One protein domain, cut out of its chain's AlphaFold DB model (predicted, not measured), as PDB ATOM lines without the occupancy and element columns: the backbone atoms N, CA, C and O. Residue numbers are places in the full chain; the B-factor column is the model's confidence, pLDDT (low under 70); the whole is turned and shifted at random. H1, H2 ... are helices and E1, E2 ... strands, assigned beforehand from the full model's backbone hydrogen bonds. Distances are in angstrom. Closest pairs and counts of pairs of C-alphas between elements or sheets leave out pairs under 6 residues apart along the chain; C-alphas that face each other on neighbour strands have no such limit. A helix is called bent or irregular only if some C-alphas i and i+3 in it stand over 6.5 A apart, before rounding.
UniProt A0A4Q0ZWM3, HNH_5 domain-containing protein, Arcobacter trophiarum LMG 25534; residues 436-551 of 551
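Overview. This is residues 436 to 551 of the 551 residues of the protein "HNH_5 domain-containing protein" of Arcobacter trophiarum LMG 25534 (UniProt A0A4Q0ZWM3). A small core, the hairpin E3 E4 with H3 packed on it, sits at the corner of an open frame with two arms. One arm is H2 then H1; the other is H4 then the long H5, meeting near their ends as an L, while a second hairpin, E1 E2, follows H3. The printed part has 116 residues with five named helices and four named strands, in the order H1 H2 H3 E1 E2 E3 E4 H4 H5; both two-stranded sheets are antiparallel, and the class is mostly helix. The whole is loose, with a radius of gyration of the C-alphas of 19.5 A and spans of 56 by 46 by 31 A.

Along the chain. Find C-alpha 498 at (277.119, 175.833, 154.874), where E3, residues 498 to 501, begins; E4 is 504 to 507. Before them come H3, 466 to 479, 20.9 A long, E1, 480 to 482, and E2, 488 to 490. Earlier still are H1, 444 to 450, and H2, 453 to 462. H4, 508 to 521, is irregular, its C-alphas 514 and 517 being 7.3 A apart. H5, 524 to 550, runs 39.7 A to C-alpha 550 at (234.943, 194.842, 154.973).

Arrangement. In E3 and E4, N 499 and O 506 are 3.0 A apart. In the hairpin E1 and E2, N 481 and O 489 are 2.9 A apart. The closest C-alphas of H3 and E3, Asn 471 and Tyr 500, are 5.3 A apart. H2 and H3 are close but not clearly touching, about perpendicular at 85 degrees, with Val 462 and Glu 468 closest, their C-alphas 6.9 A apart. H4 and H5 are likewise close but not clearly touching, at 90 degrees, with the C-alphas of Phe 519 and Leu 525 closest, at 5.4 A. H1 and H5 are apart. Every O i to N i+4 pair is within hydrogen-bond range in H2 and H5, against 9 of 10 in H3, 8 of 10 in H4 and 1 of 3 in H1, where 1 of 4 O i to N i+3 pairs is.

Size, cuts and confidence. The C-alphas of Glu 484 and Lys 551, the two farthest apart, are 58.2 A from each other. Residues 436 to 461 and 529 to 551 stand free. The printed part has no cut and no long link. Confidence is under 70 at residues 436 to 464, 492 to 495 and 550 to 551.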
ATOM      1  N   LYS A 436     270.491 194.160 177.310       50.25
ATOM      2  CA  LYS A 436     269.234 194.384 178.061       50.25
ATOM      3  C   LYS A 436     269.340 195.256 179.328       50.25
ATOM      4  O   LYS A 436     268.303 195.664 179.843       50.25
ATOM      5  N   GLU A 437     270.536 195.594 179.808       44.50
ATOM      6  CA  GLU A 437     270.734 196.565 180.898       44.50
ATOM      7  C   GLU A 437     270.913 198.028 180.434       44.50
ATOM      8  O   GLU A 437     270.847 198.931 181.264       44.50
ATOM      9  N   LYS A 438     271.120 198.310 179.136       43.72
ATOM     10  CA  LYS A 438     271.572 199.641 178.669       43.72
ATOM     11  C   LYS A 438     270.583 200.475 177.855       43.72
ATOM     12  O   LYS A 438     270.824 201.670 177.706       43.72
ATOM     13  N   PHE A 439     269.474 199.925 177.360       41.41
ATOM     14  CA  PHE A 439     268.571 200.677 176.474       41.41
ATOM     15  C   PHE A 439     267.150 200.818 177.040       41.41
ATOM     16  O   PHE A 439     266.261 200.023 176.754       41.41
ATOM     17  N   SER A 440     266.930 201.883 177.823       39.84
ATOM     18  CA  SER A 440     265.621 202.293 178.368       39.84
ATOM     19  C   SER A 440     264.752 203.103 177.395       39.84
ATOM     20  O   SER A 440     263.612 203.438 177.719       39.84
ATOM     21  N   HIS A 441     265.248 203.419 176.198       47.38
ATOM     22  CA  HIS A 441     264.532 204.237 175.220       47.38
ATOM     23  C   HIS A 441     264.594 203.594 173.839       47.38
ATOM     24  O   HIS A 441     265.518 203.840 173.070       47.38
ATOM     25  N   ILE A 442     263.603 202.757 173.525       39.41
ATOM     26  CA  ILE A 442     263.436 202.195 172.185       39.41
ATOM     27  C   ILE A 442     261.980 202.366 171.716       39.41
ATOM     28  O   ILE A 442     261.035 202.222 172.486       39.41
ATOM     29  N   ASN A 443     261.872 202.712 170.431       44.41
ATOM     30  CA  ASN A 443     260.717 203.077 169.607       44.41
ATOM     31  C   ASN A 443     259.473 202.158 169.732       44.41
ATOM     32  O   ASN A 443     259.597 200.952 169.949       44.41
ATOM     33  N   ASN A 444     258.274 202.715 169.502       44.31
ATOM     34  CA  ASN A 444     256.970 202.064 169.754       44.31
ATOM     35  C   ASN A 444     256.726 200.746 168.984       44.31
ATOM     36  O   ASN A 444     256.043 199.859 169.502       44.31
ATOM     37  N   ASP A 445     257.291 200.574 167.784       40.81
ATOM     38  CA  ASP A 445     257.152 199.323 167.018       40.81
ATOM     39  C   ASP A 445     257.960 198.163 167.631       40.81
ATOM     40  O   ASP A 445     257.566 197.000 167.544       40.81
ATOM     41  N   ILE A 446     259.035 198.477 168.358       41.25
ATOM     42  CA  ILE A 446     259.923 197.499 169.000       41.25
ATOM     43  C   ILE A 446     259.362 197.057 170.361       41.25
ATOM     44  O   ILE A 446     259.487 195.891 170.741       41.25
ATOM     45  N   THR A 447     258.646 197.935 171.073       40.94
ATOM     46  CA  THR A 447     257.915 197.573 172.303       40.94
ATOM     47  C   THR A 447     256.824 196.532 172.027       40.94
ATOM     48  O   THR A 447     256.551 195.666 172.858       40.94
ATOM     49  N   LYS A 448     256.216 196.569 170.835       45.50
ATOM     50  CA  LYS A 448     255.216 195.587 170.394       45.50
ATOM     51  C   LYS A 448     255.828 194.195 170.167       45.50
ATOM     52  O   LYS A 448     255.166 193.198 170.440       45.50
ATOM     53  N   PHE A 449     257.095 194.138 169.744       43.34
ATOM     54  CA  PHE A 449     257.861 192.912 169.490       43.34
ATOM     55  C   PHE A 449     258.447 192.282 170.764       43.34
ATOM     56  O   PHE A 449     258.325 191.075 170.955       43.34
ATOM     57  N   LEU A 450     258.997 193.081 171.691       41.94
ATOM     58  CA  LEU A 450     259.488 192.586 172.992       41.94
ATOM     59  C   LEU A 450     258.385 191.940 173.853       41.94
ATOM     60  O   LEU A 450     258.674 191.133 174.734       41.94
ATOM     61  N   ASN A 451     257.119 192.258 173.570       45.56
ATOM     62  CA  ASN A 451     255.954 191.632 174.193       45.56
ATOM     63  C   ASN A 451     255.564 190.278 173.565       45.56
ATOM     64  O   ASN A 451     254.696 189.590 174.110       45.56
ATOM     65  N   ASN A 452     256.189 189.862 172.455       52.75
ATOM     66  CA  ASN A 452     255.970 188.547 171.858       52.75
ATOM     67  C   ASN A 452     256.786 187.485 172.615       52.75
ATOM     68  O   ASN A 452     257.931 187.174 172.278       52.75
ATOM     69  N   LYS A 453     256.181 186.951 173.683       53.50
ATOM     70  CA  LYS A 453     256.790 185.947 174.569       53.50
ATOM     71  C   LYS A 453     257.313 184.716 173.823       53.50
ATOM     72  O   LYS A 453     258.301 184.148 174.276       53.50
ATOM     73  N   ASP A 454     256.699 184.341 172.702       53.34
ATOM     74  CA  ASP A 454     257.087 183.153 171.936       53.34
ATOM     75  C   ASP A 454     258.425 183.363 171.223       53.34
ATOM     76  O   ASP A 454     259.300 182.507 171.301       53.34
ATOM     77  N   ILE A 455     258.643 184.537 170.622       55.53
ATOM     78  CA  ILE A 455     259.918 184.871 169.971       55.53
ATOM     79  C   ILE A 455     261.024 184.991 171.019       55.53
ATOM     80  O   ILE A 455     262.094 184.414 170.858       55.53
ATOM     81  N   VAL A 456     260.759 185.679 172.132       55.06
ATOM     82  CA  VAL A 456     261.711 185.782 173.250       55.06
ATOM     83  C   VAL A 456     262.081 184.395 173.786       55.06
ATOM     84  O   VAL A 456     263.251 184.144 174.063       55.06
ATOM     85  N   ALA A 457     261.110 183.486 173.912       62.41
ATOM     86  CA  ALA A 457     261.356 182.106 174.315       62.41
ATOM     87  C   ALA A 457     262.176 181.339 173.270       62.41
ATOM     88  O   ALA A 457     263.112 180.647 173.653       62.41
ATOM     89  N   THR A 458     261.895 181.497 171.972       59.53
ATOM     90  CA  THR A 458     262.696 180.898 170.894       59.53
ATOM     91  C   THR A 458     264.135 181.395 170.935       59.53
ATOM     92  O   THR A 458     265.037 180.574 170.979       59.53
ATOM     93  N   TYR A 459     264.375 182.707 171.014       66.88
ATOM     94  CA  TYR A 459     265.735 183.245 171.124       66.88
ATOM     95  C   TYR A 459     266.434 182.783 172.404       66.88
ATOM     96  O   TYR A 459     267.598 182.416 172.342       66.88
ATOM     97  N   ASN A 460     265.748 182.751 173.549       64.06
ATOM     98  CA  ASN A 460     266.337 182.264 174.802       64.06
ATOM     99  C   ASN A 460     266.652 180.760 174.759       64.06
ATOM    100  O   ASN A 460     267.659 180.341 175.322       64.06
ATOM    101  N   ASN A 461     265.811 179.959 174.099       63.22
ATOM    102  CA  ASN A 461     266.063 178.533 173.885       63.22
ATOM    103  C   ASN A 461     267.242 178.323 172.927       63.22
ATOM    104  O   ASN A 461     268.082 177.471 173.178       63.22
ATOM    105  N   VAL A 462     267.311 179.121 171.860       61.59
ATOM    106  CA  VAL A 462     268.361 179.071 170.834       61.59
ATOM    107  C   VAL A 462     269.701 179.611 171.346       61.59
ATOM    108  O   VAL A 462     270.753 179.219 170.855       61.59
ATOM    109  N   LEU A 463     269.682 180.529 172.313       65.62
ATOM    110  CA  LEU A 463     270.860 181.204 172.867       65.62
ATOM    111  C   LEU A 463     271.128 180.791 174.315       65.62
ATOM    112  O   LEU A 463     271.626 181.579 175.120       65.62
ATOM    113  N   SER A 464     270.794 179.555 174.664       66.56
ATOM    114  CA  SER A 464     270.925 179.054 176.030       66.56
ATOM    115  C   SER A 464     272.390 178.891 176.470       66.56
ATOM    116  O   SER A 464     272.689 178.953 177.663       66.56
ATOM    117  N   SER A 465     273.322 178.740 175.517       71.50
ATOM    118  CA  SER A 465     274.741 178.451 175.766       71.50
ATOM    119  C   SER A 465     275.716 179.373 175.012       71.50
ATOM    120  O   SER A 465     275.409 179.944 173.964       71.50
ATOM    121  N   PHE A 466     276.948 179.520 175.521       71.62
ATOM    122  CA  PHE A 466     278.010 180.298 174.856       71.62
ATOM    123  C   PHE A 466     278.367 179.750 173.461       71.62
ATOM    124  O   PHE A 466     278.644 180.516 172.538       71.62
ATOM    125  N   GLU A 467     278.338 178.428 173.294       75.00
ATOM    126  CA  GLU A 467     278.641 177.768 172.025       75.00
ATOM    127  C   GLU A 467     277.609 178.101 170.939       75.00
ATOM    128  O   GLU A 467     277.983 178.420 169.808       75.00
ATOM    129  N   GLU A 468     276.319 178.137 171.281       75.38
ATOM    130  CA  GLU A 468     275.252 178.576 170.373       75.38
ATOM    131  C   GLU A 468     275.441 180.029 169.932       75.38
ATOM    132  O   GLU A 468     275.336 180.334 168.744       75.38
ATOM    133  N   HIS A 469     275.820 180.920 170.853       74.06
ATOM    134  CA  HIS A 469     276.134 182.308 170.512       74.06
ATOM    135  C   HIS A 469     277.322 182.423 169.551       74.06
ATOM    136  O   HIS A 469     277.318 183.267 168.648       74.06
ATOM    137  N   GLN A 470     278.359 181.605 169.746       76.62
ATOM    138  CA  GLN A 470     279.515 181.586 168.856       76.62
ATOM    139  C   GLN A 470     279.129 181.056 167.472       76.62
ATOM    140  O   GLN A 470     279.522 181.647 166.467       76.62
ATOM    141  N   ASN A 471     278.340 179.981 167.410       84.50
ATOM    142  CA  ASN A 471     277.830 179.436 166.154       84.50
ATOM    143  C   ASN A 471     276.937 180.436 165.437       84.50
ATOM    144  O   ASN A 471     277.104 180.620 164.238       84.50
ATOM    145  N   LEU A 472     276.040 181.122 166.144       81.44
ATOM    146  CA  LEU A 472     275.207 182.177 165.575       81.44
ATOM    147  C   LEU A 472     276.079 183.242 164.897       81.44
ATOM    148  O   LEU A 472     275.886 183.542 163.723       81.44
ATOM    149  N   ARG A 473     277.091 183.760 165.605       79.69
ATOM    150  CA  ARG A 473     278.024 184.753 165.051       79.69
ATOM    151  C   ARG A 473     278.788 184.217 163.835       79.69
ATOM    152  O   ARG A 473     278.909 184.915 162.837       79.69
ATOM    153  N   LYS A 474     279.305 182.988 163.906       84.69
ATOM    154  CA  LYS A 474     280.019 182.360 162.784       84.69
ATOM    155  C   LYS A 474     279.105 182.123 161.578       84.69
ATOM    156  O   LYS A 474     279.547 182.308 160.454       84.69
ATOM    157  N   ASN A 475     277.847 181.751 161.813       85.62
ATOM    158  CA  ASN A 475     276.835 181.618 160.771       85.62
ATOM    159  C   ASN A 475     276.545 182.958 160.106       85.62
ATOM    160  O   ASN A 475     276.507 182.999 158.888       85.62
ATOM    161  N   PHE A 476     276.418 184.053 160.864       82.88
ATOM    162  CA  PHE A 476     276.299 185.389 160.272       82.88
ATOM    163  C   PHE A 476     277.463 185.705 159.336       82.88
ATOM    164  O   PHE A 476     277.232 186.156 158.224       82.88
ATOM    165  N   PHE A 477     278.696 185.394 159.738       82.94
ATOM    166  CA  PHE A 477     279.869 185.614 158.890       82.94
ATOM    167  C   PHE A 477     279.917 184.748 157.626       82.94
ATOM    168  O   PHE A 477     280.705 185.051 156.744       82.94
ATOM    169  N   LEU A 478     279.090 183.704 157.495       85.00
ATOM    170  CA  LEU A 478     278.965 182.995 156.217       85.00
ATOM    171  C   LEU A 478     278.247 183.841 155.166       85.00
ATOM    172  O   LEU A 478     278.474 183.644 153.984       85.00
ATOM    173  N   PHE A 479     277.407 184.785 155.583       80.31
ATOM    174  CA  PHE A 479     276.655 185.645 154.677       80.31
ATOM    175  C   PHE A 479     277.423 186.882 154.238       80.31
ATOM    176  O   PHE A 479     276.865 187.674 153.491       80.31
ATOM    177  N   TYR A 480     278.652 187.097 154.702       82.06
ATOM    178  CA  TYR A 480     279.410 188.299 154.377       82.06
ATOM    179  C   TYR A 480     280.852 187.946 154.009       82.06
ATOM    180  O   TYR A 480     281.472 187.090 154.637       82.06
ATOM    181  N   SER A 481     281.404 188.633 153.015       82.25
ATOM    182  CA  SER A 481     282.840 188.676 152.719       82.25
ATOM    183  C   SER A 481     283.310 190.114 152.563       82.25
ATOM    184  O   SER A 481     282.489 191.016 152.472       82.25
ATOM    185  N   LEU A 482     284.624 190.325 152.504       81.81
ATOM    186  CA  LEU A 482     285.212 191.623 152.172       81.81
ATOM    187  C   LEU A 482     285.657 191.618 150.708       81.81
ATOM    188  O   LEU A 482     286.229 190.623 150.253       81.81
ATOM    189  N   ASP A 483     285.380 192.699 149.985       82.19
ATOM    190  CA  ASP A 483     285.955 192.938 148.659       82.19
ATOM    191  C   ASP A 483     287.362 193.551 148.736       82.19
ATOM    192  O   ASP A 483     287.942 193.688 149.816       82.19
ATOM    193  N   GLU A 484     287.938 193.890 147.580       84.94
ATOM    194  CA  GLU A 484     289.273 194.500 147.496       84.94
ATOM    195  C   GLU A 484     289.353 195.883 148.172       84.94
ATOM    196  O   GLU A 484     290.442 196.315 148.545       84.94
ATOM    197  N   GLU A 485     288.217 196.558 148.351       86.75
ATOM    198  CA  GLU A 485     288.085 197.863 149.005       86.75
ATOM    199  C   GLU A 485     287.657 197.739 150.482       86.75
ATOM    200  O   GLU A 485     287.337 198.741 151.120       86.75
ATOM    201  N   GLU A 486     287.673 196.523 151.040       82.81
ATOM    202  CA  GLU A 486     287.210 196.194 152.394       82.81
ATOM    203  C   GLU A 486     285.715 196.480 152.647       82.81
ATOM    204  O   GLU A 486     285.281 196.576 153.798       82.81
ATOM    205  N   ASN A 487     284.892 196.564 151.598       76.75
ATOM    206  CA  ASN A 487     283.443 196.659 151.750       76.75
ATOM    207  C   ASN A 487     282.839 195.278 152.044       76.75
ATOM    208  O   ASN A 487     283.224 194.267 151.451       76.75
ATOM    209  N   GLU A 488     281.839 195.233 152.929       75.69
ATOM    210  CA  GLU A 488     281.076 194.012 153.192       75.69
ATOM    211  C   GLU A 488     280.173 193.662 151.996       75.69
ATOM    212  O   GLU A 488     279.215 194.370 151.682       75.69
ATOM    213  N   ILE A 489     280.452 192.529 151.351       75.94
ATOM    214  CA  ILE A 489     279.619 191.920 150.311       75.94
ATOM    215  C   ILE A 489     278.769 190.821 150.929       75.94
ATOM    216  O   ILE A 489     279.291 189.902 151.556       75.94
ATOM    217  N   PHE A 490     277.462 190.867 150.684       77.06
ATOM    218  CA  PHE A 490     276.545 189.816 151.097       77.06
ATOM    219  C   PHE A 490     276.670 188.566 150.200       77.06
ATOM    220  O   PHE A 490     276.395 188.608 149.003       77.06
ATOM    221  N   LEU A 491     277.077 187.439 150.786       76.12
ATOM    222  CA  LEU A 491     277.242 186.131 150.150       76.12
ATOM    223  C   LEU A 491     276.001 185.257 150.339       76.12
ATOM    224  O   LEU A 491     275.959 184.331 151.154       76.12
ATOM    225  N   ILE A 492     274.984 185.506 149.527       69.62
ATOM    226  CA  ILE A 492     273.778 184.673 149.511       69.62
ATOM    227  C   ILE A 492     274.072 183.210 149.123       69.62
ATOM    228  O   ILE A 492     273.395 182.310 149.601       69.62
ATOM    229  N   ASN A 493     275.109 182.915 148.333       68.44
ATOM    230  CA  ASN A 493     275.418 181.532 147.934       68.44
ATOM    231  C   ASN A 493     275.760 180.636 149.129       68.44
ATOM    232  O   ASN A 493     275.663 179.416 149.045       68.44
ATOM    233  N   SER A 494     276.157 181.231 150.251       69.81
ATOM    234  CA  SER A 494     276.413 180.513 151.493       69.81
ATOM    235  C   SER A 494     275.119 180.147 152.226       69.81
ATOM    236  O   SER A 494     275.101 179.155 152.963       69.81
ATOM    237  N   PHE A 495     274.029 180.886 151.977       67.12
ATOM    238  CA  PHE A 495     272.690 180.608 152.488       67.12
ATOM    239  C   PHE A 495     272.271 179.197 152.061       67.12
ATOM    240  O   PHE A 495     272.023 178.935 150.885       67.12
ATOM    241  N   ARG A 496     272.189 178.284 153.041       72.75
ATOM    242  CA  ARG A 496     271.800 176.864 152.898       72.75
ATOM    243  C   ARG A 496     272.822 175.931 152.250       72.75
ATOM    244  O   ARG A 496     272.488 174.778 151.981       72.75
ATOM    245  N   VAL A 497     274.058 176.380 152.034       81.06
ATOM    246  CA  VAL A 497     275.156 175.484 151.626       81.06
ATOM    247  C   VAL A 497     275.988 175.089 152.835       81.06
ATOM    248  O   VAL A 497     276.278 173.906 153.030       81.06
ATOM    249  N   PHE A 498     276.321 176.062 153.681       86.75
ATOM    250  CA  PHE A 498     277.119 175.833 154.874       86.75
ATOM    251  C   PHE A 498     276.486 176.462 156.104       86.75
ATOM    252  O   PHE A 498     275.804 177.478 156.022       86.75
ATOM    253  N   TYR A 499     276.753 175.856 157.255       89.88
ATOM    254  CA  TYR A 499     276.380 176.412 158.546       89.88
ATOM    255  C   TYR A 499     277.364 175.954 159.623       89.88
ATOM    256  O   TYR A 499     278.034 174.933 159.484       89.88
ATOM    257  N   TYR A 500     277.478 176.708 160.707       89.50
ATOM    258  CA  TYR A 500     278.224 176.321 161.895       89.50
ATOM    259  C   TYR A 500     277.309 175.665 162.922       89.50
ATOM    260  O   TYR A 500     276.287 176.238 163.307       89.50
ATOM    261  N   LYS A 501     277.732 174.498 163.412       88.62
ATOM    262  CA  LYS A 501     277.125 173.781 164.534       88.62
ATOM    263  C   LYS A 501     278.229 173.191 165.396       88.62
ATOM    264  O   LYS A 501     279.203 172.656 164.871       88.62
ATOM    265  N   GLU A 502     278.087 173.331 166.709       86.94
ATOM    266  CA  GLU A 502     279.076 172.878 167.698       86.94
ATOM    267  C   GLU A 502     280.515 173.332 167.356       86.94
ATOM    268  O   GLU A 502     281.470 172.555 167.294       86.94
ATOM    269  N   GLY A 503     280.656 174.600 166.952       85.00
ATOM    270  CA  GLY A 503     281.928 175.221 166.597       85.00
ATOM    271  C   GLY A 503     282.504 174.831 165.230       85.00
ATOM    272  O   GLY A 503     283.479 175.465 164.811       85.00
ATOM    273  N   LYS A 504     281.909 173.862 164.522       90.19
ATOM    274  CA  LYS A 504     282.409 173.291 163.259       90.19
ATOM    275  C   LYS A 504     281.594 173.767 162.059       90.19
ATOM    276  O   LYS A 504     280.370 173.811 162.129       90.19
ATOM    277  N   LEU A 505     282.281 174.075 160.958       90.56
ATOM    278  CA  LEU A 505     281.645 174.331 159.667       90.56
ATOM    279  C   LEU A 505     281.109 173.011 159.109       90.56
ATOM    280  O   LEU A 505     281.834 172.017 159.047       90.56
ATOM    281  N   LYS A 506     279.844 173.006 158.712       90.44
ATOM    282  CA  LYS A 506     279.119 171.846 158.213       90.44
ATOM    283  C   LYS A 506     278.572 172.122 156.822       90.44
ATOM    284  O   LYS A 506     278.103 173.225 156.554       90.44
ATOM    285  N   ASN A 507     278.607 171.108 155.957       88.56
ATOM    286  CA  ASN A 507     277.875 171.129 154.695       88.56
ATOM    287  C   ASN A 507     276.411 170.773 154.971       88.56
ATOM    288  O   ASN A 507     276.122 169.710 155.519       88.56
ATOM    289  N   TYR A 508     275.501 171.669 154.604       88.81
ATOM    290  CA  TYR A 508     274.082 171.533 154.905       88.81
ATOM    291  C   TYR A 508     273.472 170.280 154.280       88.81
ATOM    292  O   TYR A 508     272.751 169.546 154.948       88.81
ATOM    293  N   TYR A 509     273.785 170.006 153.014       86.81
ATOM    294  CA  TYR A 509     273.215 168.880 152.284       86.81
ATOM    295  C   TYR A 509     273.670 167.531 152.845       86.81
ATOM    296  O   TYR A 509     272.830 166.665 153.087       86.81
ATOM    297  N   SER A 510     274.972 167.365 153.102       87.50
ATOM    298  CA  SER A 510     275.500 166.138 153.709       87.50
ATOM    299  C   SER A 510     274.893 165.890 155.089       87.50
ATOM    300  O   SER A 510     274.378 164.807 155.344       87.50
ATOM    301  N   GLU A 511     274.852 166.913 155.946       91.81
ATOM    302  CA  GLU A 511     274.239 166.783 157.272       91.81
ATOM    303  C   GLU A 511     272.736 166.504 157.193       91.81
ATOM    304  O   GLU A 511     272.216 165.715 157.980       91.81
ATOM    305  N   LEU A 512     272.016 167.126 156.256       91.31
ATOM    306  CA  LEU A 512     270.592 166.866 156.076       91.31
ATOM    307  C   LEU A 512     270.357 165.409 155.692       91.31
ATOM    308  O   LEU A 512     269.478 164.781 156.271       91.31
ATOM    309  N   LEU A 513     271.137 164.870 154.752       89.56
ATOM    310  CA  LEU A 513     271.056 163.468 154.341       89.56
ATOM    311  C   LEU A 513     271.346 162.509 155.495       89.56
ATOM    312  O   LEU A 513     270.556 161.594 155.733       89.56
ATOM    313  N   ASP A 514     272.441 162.746 156.218       91.69
ATOM    314  CA  ASP A 514     272.883 161.892 157.321       91.69
ATOM    315  C   ASP A 514     271.847 161.869 158.454       91.69
ATOM    316  O   ASP A 514     271.555 160.818 159.030       91.69
ATOM    317  N   ASN A 515     271.223 163.016 158.733       92.56
ATOM    318  CA  ASN A 515     270.223 163.143 159.789       92.56
ATOM    319  C   ASN A 515     268.785 162.878 159.315       92.56
ATOM    320  O   ASN A 515     267.880 162.774 160.143       92.56
ATOM    321  N   PHE A 516     268.532 162.730 158.011       90.75
ATOM    322  CA  PHE A 516     267.167 162.656 157.483       90.75
ATOM    323  C   PHE A 516     266.362 161.501 158.083       90.75
ATOM    324  O   PHE A 516     265.205 161.676 158.467       90.75
ATOM    325  N   GLN A 517     266.977 160.322 158.201       89.38
ATOM    326  CA  GLN A 517     266.333 159.159 158.817       89.38
ATOM    327  C   GLN A 517     266.055 159.385 160.307       89.38
ATOM    328  O   GLN A 517     265.010 158.967 160.801       89.38
ATOM    329  N   LEU A 518     266.951 160.079 161.016       92.12
ATOM    330  CA  LEU A 518     266.757 160.426 162.424       92.12
ATOM    331  C   LEU A 518     265.532 161.336 162.592       92.12
ATOM    332  O   LEU A 518     264.647 160.988 163.369       92.12
ATOM    333  N   PHE A 519     265.417 162.398 161.783       90.94
ATOM    334  CA  PHE A 519     264.276 163.331 161.812       90.94
ATOM    335  C   PHE A 519     262.930 162.697 161.437       90.94
ATOM    336  O   PHE A 519     261.858 163.211 161.772       90.94
ATOM    337  N   GLN A 520     262.960 161.617 160.654       86.81
ATOM    338  CA  GLN A 520     261.760 160.838 160.358       86.81
ATOM    339  C   GLN A 520     261.354 159.967 161.543       86.81
ATOM    340  O   GLN A 520     260.167 159.886 161.861       86.81
ATOM    341  N   ASN A 521     262.328 159.322 162.184       91.25
ATOM    342  CA  ASN A 521     262.095 158.375 163.266       91.25
ATOM    343  C   ASN A 521     261.654 159.062 164.565       91.25
ATOM    344  O   ASN A 521     260.830 158.507 165.288       91.25
ATOM    345  N   ASP A 522     262.176 160.254 164.856       93.12
ATOM    346  CA  ASP A 522     261.829 161.025 166.056       93.12
ATOM    347  C   ASP A 522     260.565 161.897 165.889       93.12
ATOM    348  O   ASP A 522     260.012 162.388 166.871       93.12
ATOM    349  N   GLY A 523     260.071 162.060 164.656       90.06
ATOM    350  CA  GLY A 523     258.907 162.884 164.331       90.06
ATOM    351  C   GLY A 523     259.197 164.380 164.157       90.06
ATOM    352  O   GLY A 523     258.277 165.118 163.795       90.06
ATOM    353  N   SER A 524     260.445 164.833 164.308       90.81
ATOM    354  CA  SER A 524     260.854 166.242 164.204       90.81
ATOM    355  C   SER A 524     260.437 166.870 162.877       90.81
ATOM    356  O   SER A 524     259.920 167.990 162.828       90.81
ATOM    357  N   LEU A 525     260.573 166.124 161.779       89.44
ATOM    358  CA  LEU A 525     260.170 166.595 160.457       89.44
ATOM    359  C   LEU A 525     258.653 166.806 160.357       89.44
ATOM    360  O   LEU A 525     258.180 167.747 159.715       89.44
ATOM    361  N   LYS A 526     257.868 165.923 160.976       88.38
ATOM    362  CA  LYS A 526     256.408 166.034 160.996       88.38
ATOM    363  C   LYS A 526     255.983 167.265 161.794       88.38
ATOM    364  O   LYS A 526     255.130 168.018 161.327       88.38
ATOM    365  N   ASP A 527     256.615 167.497 162.938       89.75
ATOM    366  CA  ASP A 527     256.335 168.651 163.789       89.75
ATOM    367  C   ASP A 527     256.740 169.969 163.124       89.75
ATOM    368  O   ASP A 527     255.968 170.929 163.152       89.75
ATOM    369  N   TYR A 528     257.894 170.005 162.449       90.31
ATOM    370  CA  TYR A 528     258.302 171.144 161.625       90.31
ATOM    371  C   TYR A 528     257.245 171.468 160.561       90.31
ATOM    372  O   TYR A 528     256.716 172.579 160.521       90.31
ATOM    373  N   ASN A 529     256.833 170.475 159.769       87.88
ATOM    374  CA  ASN A 529     255.808 170.666 158.740       87.88
ATOM    375  C   ASN A 529     254.453 171.106 159.322       87.88
ATOM    376  O   ASN A 529     253.769 171.942 158.733       87.88
ATOM    377  N   HIS A 530     254.057 170.585 160.488       87.06
ATOM    378  CA  HIS A 530     252.847 171.035 161.176       87.06
ATOM    379  C   HIS A 530     252.924 172.513 161.574       87.06
ATOM    380  O   HIS A 530     251.953 173.241 161.363       87.06
ATOM    381  N   LYS A 531     254.065 172.978 162.102       87.81
ATOM    382  CA  LYS A 531     254.278 174.399 162.426       87.81
ATOM    383  C   LYS A 531     254.149 175.275 161.176       87.81
ATOM    384  O   LYS A 531     253.437 176.278 161.207       87.81
ATOM    385  N   LYS A 532     254.767 174.868 160.061       89.12
ATOM    386  CA  LYS A 532     254.682 175.571 158.766       89.12
ATOM    387  C   LYS A 532     253.243 175.684 158.265       89.12
ATOM    388  O   LYS A 532     252.782 176.777 157.944       89.12
ATOM    389  N   MET A 533     252.514 174.571 158.276       88.50
ATOM    390  CA  MET A 533     251.099 174.542 157.906       88.50
ATOM    391  C   MET A 533     250.260 175.449 158.797       88.50
ATOM    392  O   MET A 533     249.461 176.234 158.296       88.50
ATOM    393  N   TYR A 534     250.474 175.390 160.110       87.12
ATOM    394  CA  TYR A 534     249.761 176.229 161.064       87.12
ATOM    395  C   TYR A 534     249.967 177.726 160.791       87.12
ATOM    396  O   TYR A 534     249.008 178.496 160.850       87.12
ATOM    397  N   MET A 535     251.185 178.149 160.435       87.50
ATOM    398  CA  MET A 535     251.450 179.540 160.048       87.50
ATOM    399  C   MET A 535     250.639 179.964 158.818       87.50
ATOM    400  O   MET A 535     250.004 181.023 158.843       87.50
ATOM    401  N   LEU A 536     250.600 179.123 157.780       89.25
ATOM    402  CA  LEU A 536     249.817 179.396 156.574       89.25
ATOM    403  C   LEU A 536     248.315 179.448 156.879       89.25
ATOM    404  O   LEU A 536     247.609 180.343 156.412       89.25
ATOM    405  N   GLU A 537     247.816 178.525 157.701       85.56
ATOM    406  CA  GLU A 537     246.412 178.514 158.111       85.56
ATOM    407  C   GLU A 537     246.028 179.750 158.921       85.56
ATOM    408  O   GLU A 537     244.968 180.331 158.676       85.56
ATOM    409  N   LYS A 538     246.894 180.184 159.844       85.69
ATOM    410  CA  LYS A 538     246.705 181.412 160.621       85.69
ATOM    411  C   LYS A 538     246.626 182.632 159.708       85.69
ATOM    412  O   LYS A 538     245.751 183.473 159.906       85.69
ATOM    413  N   HIS A 539     247.491 182.716 158.699       87.00
ATOM    414  CA  HIS A 539     247.451 183.791 157.710       87.00
ATOM    415  C   HIS A 539     246.128 183.798 156.933       87.00
ATOM    416  O   HIS A 539     245.442 184.819 156.900       87.00
ATOM    417  N   ILE A 540     245.718 182.645 156.386       85.00
ATOM    418  CA  ILE A 540     244.423 182.494 155.699       85.00
ATOM    419  C   ILE A 540     243.286 182.956 156.615       85.00
ATOM    420  O   ILE A 540     242.431 183.734 156.210       85.00
ATOM    421  N   PHE A 541     243.275 182.511 157.871       81.56
ATOM    422  CA  PHE A 541     242.245 182.888 158.833       81.56
ATOM    423  C   PHE A 541     242.192 184.404 159.086       81.56
ATOM    424  O   PHE A 541     241.108 184.987 159.104       81.56
ATOM    425  N   GLN A 542     243.344 185.060 159.233       82.31
ATOM    426  CA  GLN A 542     243.416 186.511 159.414       82.31
ATOM    427  C   GLN A 542     242.907 187.277 158.187       82.31
ATOM    428  O   GLN A 542     242.141 188.230 158.344       82.31
ATOM    429  N   GLU A 543     243.273 186.858 156.975       77.69
ATOM    430  CA  GLU A 543     242.752 187.454 155.740       77.69
ATOM    431  C   GLU A 543     241.236 187.250 155.608       77.69
ATOM    432  O   GLU A 543     240.509 188.190 155.275       77.69
ATOM    433  N   ASN A 544     240.729 186.074 155.988       74.44
ATOM    434  CA  ASN A 544     239.293 185.797 156.023       74.44
ATOM    435  C   ASN A 544     238.555 186.762 156.962       74.44
ATOM    436  O   ASN A 544     237.510 187.300 156.595       74.44
ATOM    437  N   ILE A 545     239.094 187.010 158.163       76.94
ATOM    438  CA  ILE A 545     238.524 187.982 159.110       76.94
ATOM    439  C   ILE A 545     238.507 189.381 158.491       76.94
ATOM    440  O   ILE A 545     237.469 190.045 158.517       76.94
ATOM    441  N   LYS A 546     239.623 189.827 157.899       78.25
ATOM    442  CA  LYS A 546     239.704 191.147 157.253       78.25
ATOM    443  C   LYS A 546     238.649 191.305 156.158       78.25
ATOM    444  O   LYS A 546     238.035 192.364 156.061       78.25
ATOM    445  N   GLN A 547     238.411 190.268 155.353       70.06
ATOM    446  CA  GLN A 547     237.368 190.298 154.328       70.06
ATOM    447  C   GLN A 547     235.952 190.320 154.914       70.06
ATOM    448  O   GLN A 547     235.105 191.043 154.393       70.06
ATOM    449  N   LYS A 548     235.691 189.572 155.997       70.06
ATOM    450  CA  LYS A 548     234.389 189.578 156.688       70.06
ATOM    451  C   LYS A 548     234.058 190.944 157.298       70.06
ATOM    452  O   LYS A 548     232.903 191.327 157.258       70.06
ATOM    453  N   ILE A 549     235.050 191.677 157.816       74.69
ATOM    454  CA  ILE A 549     234.858 193.024 158.394       74.69
ATOM    455  C   ILE A 549     234.603 194.091 157.314       74.69
ATOM    456  O   ILE A 549     233.964 195.103 157.586       74.69
ATOM    457  N   LYS A 550     235.122 193.900 156.093       64.81
ATOM    458  CA  LYS A 550     234.943 194.842 154.973       64.81
ATOM    459  C   LYS A 550     233.562 194.765 154.302       64.81
ATOM    460  O   LYS A 550     233.253 195.658 153.515       64.81
ATOM    461  N   LYS A 551     232.793 193.700 154.539       49.00
ATOM    462  CA  LYS A 551     231.415 193.521 154.053       49.00
ATOM    463  C   LYS A 551     230.435 193.942 155.134       49.00
ATOM    464  O   LYS A 551     229.377 194.480 154.746       49.00
TER     465      LYS A 551